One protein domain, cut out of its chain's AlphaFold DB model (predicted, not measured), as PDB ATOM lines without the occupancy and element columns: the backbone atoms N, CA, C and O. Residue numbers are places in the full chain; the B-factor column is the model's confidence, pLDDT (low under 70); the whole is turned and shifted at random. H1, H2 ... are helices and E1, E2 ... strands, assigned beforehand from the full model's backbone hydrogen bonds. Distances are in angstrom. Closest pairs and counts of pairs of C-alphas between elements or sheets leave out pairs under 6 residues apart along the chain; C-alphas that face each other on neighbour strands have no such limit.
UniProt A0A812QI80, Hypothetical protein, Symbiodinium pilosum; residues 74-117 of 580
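Overview. This is residues 74 to 117 of the 580 residues of the protein "Hypothetical protein" of Symbiodinium pilosum (UniProt A0A812QI80). With little regular structure, the domain is a small two-strand hairpin, E1 and E2, towards one end of an elongated shape and one short helix, H1, towards the other, with residues 106 to 117 folding back from H1. The printed part has 44 residues, of which the named elements, in the order E1, E2, H1, hold 16: a mixed class with one antiparallel sheet. It is only just compact, close to loose, with a radius of gyration of the C-alphas of 11.1 A and spans of 32 by 21 by 17 A.

Along the chain. Find C-alpha 82 at (116.178, 67.617, 46.950); from there E1, residues 82 to 88, runs 12.8 A. E2, residues 91 to 94, runs 9.0 A. H1, residues 101 to 105, runs 6.2 A to C-alpha 105 at (132.495, 75.723, 59.912).

Arrangement. E1 and E2 form an antiparallel hairpin at 169 degrees; look for N 83 and O 93, 2.8 A apart, within hydrogen-bond range. E1 and H1 are apart. In H1, 0 of 1 O i to N i+4 pairs and 1 of 2 O i to N i+3 pairs are within range.

Size, cuts and confidence. The C-alphas farthest apart, of Gln 74 and Lys 105, are 33.6 A apart. The printed part has no cut; the E1 to E2 link is tight, the E2 to H1 link short. No printed residue is under 70 in pLDDT.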
ATOM      1  N   GLN A  74     117.210  62.419  34.236       88.06
ATOM      2  CA  GLN A  74     115.817  61.940  34.155       88.06
ATOM      3  C   GLN A  74     115.469  60.822  35.162       88.06
ATOM      4  O   GLN A  74     114.296  60.544  35.391       88.06
ATOM      5  N   SER A  75     116.472  60.165  35.749       90.25
ATOM      6  CA  SER A  75     116.310  59.139  36.784       90.25
ATOM      7  C   SER A  75     116.101  59.702  38.195       90.25
ATOM      8  O   SER A  75     115.680  58.959  39.086       90.25
ATOM      9  N   PHE A  76     116.406  60.982  38.423       91.44
ATOM     10  CA  PHE A  76     116.250  61.616  39.728       91.44
ATOM     11  C   PHE A  76     114.774  61.924  40.007       91.44
ATOM     12  O   PHE A  76     114.004  62.254  39.106       91.44
ATOM     13  N   LYS A  77     114.386  61.859  41.281       92.00
ATOM     14  CA  LYS A  77     113.062  62.256  41.772       92.00
ATOM     15  C   LYS A  77     113.200  63.552  42.577       92.00
ATOM     16  O   LYS A  77     113.378  63.467  43.797       92.00
ATOM     17  N   PRO A  78     113.180  64.731  41.932       92.12
ATOM     18  CA  PRO A  78     113.303  66.007  42.623       92.12
ATOM     19  C   PRO A  78     112.055  66.322  43.456       92.12
ATOM     20  O   PRO A  78     110.933  66.028  43.051       92.12
ATOM     21  N   ASP A  79     112.258  66.997  44.585       92.19
ATOM     22  CA  ASP A  79     111.203  67.665  45.358       92.19
ATOM     23  C   ASP A  79     111.623  69.122  45.657       92.19
ATOM     24  O   ASP A  79     112.491  69.674  44.971       92.19
ATOM     25  N   SER A  80     110.999  69.788  46.629       90.50
ATOM     26  CA  SER A  80     111.343  71.161  47.025       90.50
ATOM     27  C   SER A  80     112.678  71.287  47.775       90.50
ATOM     28  O   SER A  80     113.273  72.361  47.757       90.50
ATOM     29  N   GLU A  81     113.180  70.215  48.395       91.56
ATOM     30  CA  GLU A  81     114.407  70.195  49.208       91.56
ATOM     31  C   GLU A  81     115.571  69.482  48.489       91.56
ATOM     32  O   GLU A  81     116.745  69.765  48.738       91.56
ATOM     33  N   CYS A  82     115.258  68.559  47.578       91.50
ATOM     34  CA  CYS A  82     116.178  67.617  46.950       91.50
ATOM     35  C   CYS A  82     116.183  67.721  45.418       91.50
ATOM     36  O   CYS A  82     115.141  67.863  44.776       91.50
ATOM     37  N   TYR A  83     117.373  67.578  44.832       90.56
ATOM     38  CA  TYR A  83     117.544  67.232  43.422       90.56
ATOM     39  C   TYR A  83     117.228  65.753  43.177       90.56
ATOM     40  O   TYR A  83     116.639  65.437  42.150       90.56
ATOM     41  N   ASP A  84     117.553  64.868  44.129       93.31
ATOM     42  CA  ASP A  84     117.072  63.482  44.136       93.31
ATOM     43  C   ASP A  84     116.672  63.010  45.541       93.31
ATOM     44  O   ASP A  84     117.448  63.096  46.497       93.31
ATOM     45  N   THR A  85     115.454  62.482  45.650       92.38
ATOM     46  CA  THR A  85     114.914  61.856  46.864       92.38
ATOM     47  C   THR A  85     115.263  60.373  46.994       92.38
ATOM     48  O   THR A  85     115.160  59.837  48.102       92.38
ATOM     49  N   ASN A  86     115.704  59.701  45.919       92.81
ATOM     50  CA  ASN A  86     116.215  58.331  46.018       92.81
ATOM     51  C   ASN A  86     117.499  58.303  46.877       92.81
ATOM     52  O   ASN A  86     118.331  59.208  46.818       92.81
ATOM     53  N   THR A  87     117.686  57.254  47.683       89.81
ATOM     54  CA  THR A  87     118.797  57.171  48.643       89.81
ATOM     55  C   THR A  87     119.977  56.344  48.129       89.81
ATOM     56  O   THR A  87     120.042  55.127  48.299       89.81
ATOM     57  N   VAL A  88     120.993  57.007  47.575       86.88
ATOM     58  CA  VAL A  88     122.248  56.351  47.172       86.88
ATOM     59  C   VAL A  88     123.154  56.191  48.396       86.88
ATOM     60  O   VAL A  88     123.518  57.168  49.049       86.88
ATOM     61  N   SER A  89     123.522  54.951  48.743       83.31
ATOM     62  CA  SER A  89     124.268  54.635  49.982       83.31
ATOM     63  C   SER A  89     123.644  55.256  51.251       83.31
ATOM     64  O   SER A  89     124.359  55.755  52.121       83.31
ATOM     65  N   GLY A  90     122.307  55.281  51.333       87.25
ATOM     66  CA  GLY A  90     121.568  55.854  52.466       87.25
ATOM     67  C   GLY A  90     121.484  57.388  52.491       87.25
ATOM     68  O   GLY A  90     121.073  57.944  53.505       87.25
ATOM     69  N   LYS A  91     121.864  58.088  51.412       88.69
ATOM     70  CA  LYS A  91     121.844  59.559  51.330       88.69
ATOM     71  C   LYS A  91     120.953  60.053  50.192       88.69
ATOM     72  O   LYS A  91     121.093  59.578  49.069       88.69
ATOM     73  N   LYS A  92     120.090  61.032  50.483       94.00
ATOM     74  CA  LYS A  92     119.414  61.868  49.474       94.00
ATOM     75  C   LYS A  92     120.395  62.875  48.862       94.00
ATOM     76  O   LYS A  92     121.404  63.206  49.494       94.00
ATOM     77  N   PHE A  93     120.068  63.419  47.692       93.38
ATOM     78  CA  PHE A  93     120.803  64.525  47.079       93.38
ATOM     79  C   PHE A  93     120.032  65.844  47.244       93.38
ATOM     80  O   PHE A  93     119.132  66.162  46.469       93.38
ATOM     81  N   TYR A  94     120.378  66.595  48.290       94.00
ATOM     82  CA  TYR A  94     119.763  67.881  48.634       94.00
ATOM     83  C   TYR A  94     120.144  69.006  47.662       94.00
ATOM     84  O   TYR A  94     121.245  69.005  47.113       94.00
ATOM     85  N   ARG A  95     119.250  69.990  47.499       93.25
ATOM     86  CA  ARG A  95     119.505  71.225  46.739       93.25
ATOM     87  C   ARG A  95     120.491  72.129  47.459       93.25
ATOM     88  O   ARG A  95     121.453  72.603  46.865       93.25
ATOM     89  N   ASN A  96     120.284  72.308  48.759       95.75
ATOM     90  CA  ASN A  96     121.135  73.123  49.612       95.75
ATOM     91  C   ASN A  96     122.014  72.235  50.504       95.75
ATOM     92  O   ASN A  96     121.622  71.145  50.928       95.75
ATOM     93  N   VAL A  97     123.220  72.707  50.816       95.38
ATOM     94  CA  VAL A  97     124.154  72.018  51.710       95.38
ATOM     95  C   VAL A  97     123.565  71.951  53.114       95.38
ATOM     96  O   VAL A  97     123.464  72.964  53.809       95.38
ATOM     97  N   GLN A  98     123.242  70.740  53.553       95.75
ATOM     98  CA  GLN A  98     122.682  70.498  54.878       95.75
ATOM     99  C   GLN A  98     123.612  70.956  56.010       95.75
ATOM    100  O   GLN A  98     124.845  70.865  55.926       95.75
ATOM    101  N   THR A  99     123.006  71.446  57.090       95.25
ATOM    102  CA  THR A  99     123.703  72.012  58.250       95.25
ATOM    103  C   THR A  99     124.367  70.912  59.076       95.25
ATOM    104  O   THR A  99     123.707  70.050  59.647       95.25
ATOM    105  N   THR A 100     125.696  70.950  59.167       92.75
ATOM    106  CA  THR A 100     126.516  70.007  59.942       92.75
ATOM    107  C   THR A 100     127.666  70.757  60.623       92.75
ATOM    108  O   THR A 100     128.058  71.824  60.141       92.75
ATOM    109  N   PRO A 101     128.297  70.205  61.679       91.62
ATOM    110  CA  PRO A 101     129.458  70.835  62.319       91.62
ATOM    111  C   PRO A 101     130.616  71.150  61.355       91.62
ATOM    112  O   PRO A 101     131.400  72.063  61.609       91.62
ATOM    113  N   TRP A 102     130.718  70.420  60.237       88.56
ATOM    114  CA  TRP A 102     131.670  70.716  59.169       88.56
ATOM    115  C   TRP A 102     131.168  71.800  58.209       88.56
ATOM    116  O   TRP A 102     131.859  72.801  58.033       88.56
ATOM    117  N   SER A 103     129.984  71.639  57.607       93.00
ATOM    118  CA  SER A 103     129.482  72.570  56.583       93.00
ATOM    119  C   SER A 103     129.231  73.972  57.139       93.00
ATOM    120  O   SER A 103     129.501  74.949  56.444       93.00
ATOM    121  N   SER A 104     128.821  74.100  58.406       93.62
ATOM    122  CA  SER A 104     128.731  75.400  59.083       93.62
ATOM    123  C   SER A 104     130.114  76.030  59.284       93.62
ATOM    124  O   SER A 104     130.308  77.204  58.985       93.62
ATOM    125  N   LYS A 105     131.113  75.245  59.717       90.50
ATOM    126  CA  LYS A 105     132.495  75.723  59.912       90.50
ATOM    127  C   LYS A 105     133.200  76.082  58.598       90.50
ATOM    128  O   LYS A 105     134.066  76.952  58.595       90.50
ATOM    129  N   ALA A 106     132.842  75.420  57.501       87.94
ATOM    130  CA  ALA A 106     133.345  75.706  56.160       87.94
ATOM    131  C   ALA A 106     132.639  76.896  55.479       87.94
ATOM    132  O   ALA A 106     133.034  77.284  54.385       87.94
ATOM    133  N   GLY A 107     131.584  77.467  56.081       92.25
ATOM    134  CA  GLY A 107     130.765  78.492  55.423       92.25
ATOM    135  C   GLY A 107     130.045  77.963  54.174       92.25
ATOM    136  O   GLY A 107     129.881  78.693  53.197       92.25
ATOM    137  N   LEU A 108     129.676  76.678  54.183       94.62
ATOM    138  CA  LEU A 108     128.974  75.990  53.098       94.62
ATOM    139  C   LEU A 108     127.498  75.728  53.416       94.62
ATOM    140  O   LEU A 108     126.701  75.695  52.489       94.62
ATOM    141  N   ALA A 109     127.129  75.551  54.692       95.75
ATOM    142  CA  ALA A 109     125.750  75.268  55.098       95.75
ATOM    143  C   ALA A 109     124.752  76.300  54.533       95.75
ATOM    144  O   ALA A 109     125.014  77.502  54.549       95.75
ATOM    145  N   GLY A 110     123.618  75.819  54.020       94.62
ATOM    146  CA  GLY A 110     122.565  76.631  53.408       94.62
ATOM    147  C   GLY A 110     122.809  77.065  51.955       94.62
ATOM    148  O   GLY A 110     121.842  77.406  51.278       94.62
ATOM    149  N   LYS A 111     124.042  77.013  51.426       94.44
ATOM    150  CA  LYS A 111     124.311  77.323  50.006       94.44
ATOM    151  C   LYS A 111     123.692  76.277  49.076       94.44
ATOM    152  O   LYS A 111     123.680  75.100  49.426       94.44
ATOM    153  N   ASP A 112     123.245  76.684  47.887       92.94
ATOM    154  CA  ASP A 112     122.948  75.756  46.782       92.94
ATOM    155  C   ASP A 112     124.215  74.959  46.437       92.94
ATOM    156  O   ASP A 112     125.302  75.534  46.326       92.94
ATOM    157  N   VAL A 113     124.085  73.646  46.259       91.75
ATOM    158  CA  VAL A 113     125.185  72.762  45.868       91.75
ATOM    159  C   VAL A 113     125.815  73.173  44.530       91.75
ATOM    160  O   VAL A 113     127.034  73.068  44.398       91.75
ATOM    161  N   ASN A 114     125.050  73.719  43.577       89.31
ATOM    162  CA  ASN A 114     125.614  74.195  42.303       89.31
ATOM    163  C   ASN A 114     126.444  75.479  42.461       89.31
ATOM    164  O   ASN A 114     127.342  75.736  41.662       89.31
ATOM    165  N   SER A 115     126.190  76.266  43.513       90.19
ATOM    166  CA  SER A 115     126.939  77.498  43.808       90.19
ATOM    167  C   SER A 115     128.307  77.247  44.465       90.19
ATOM    168  O   SER A 115     129.093  78.181  44.651       90.19
ATOM    169  N   ILE A 116     128.616  75.997  44.838       92.06
ATOM    170  CA  ILE A 116     129.877  75.638  45.496       92.06
ATOM    171  C   ILE A 116     131.017  75.661  44.478       92.06
ATOM    172  O   ILE A 116     131.173  74.757  43.656       92.06
ATOM    173  N   ARG A 117     131.887  76.664  44.579       91.06
ATOM    174  CA  ARG A 117     133.082  76.751  43.737       91.06
ATOM    175  C   ARG A 117     134.152  75.812  44.280       91.06
ATOM    176  O   ARG A 117     134.292  75.645  45.490       91.06
TER     177      ARG A 117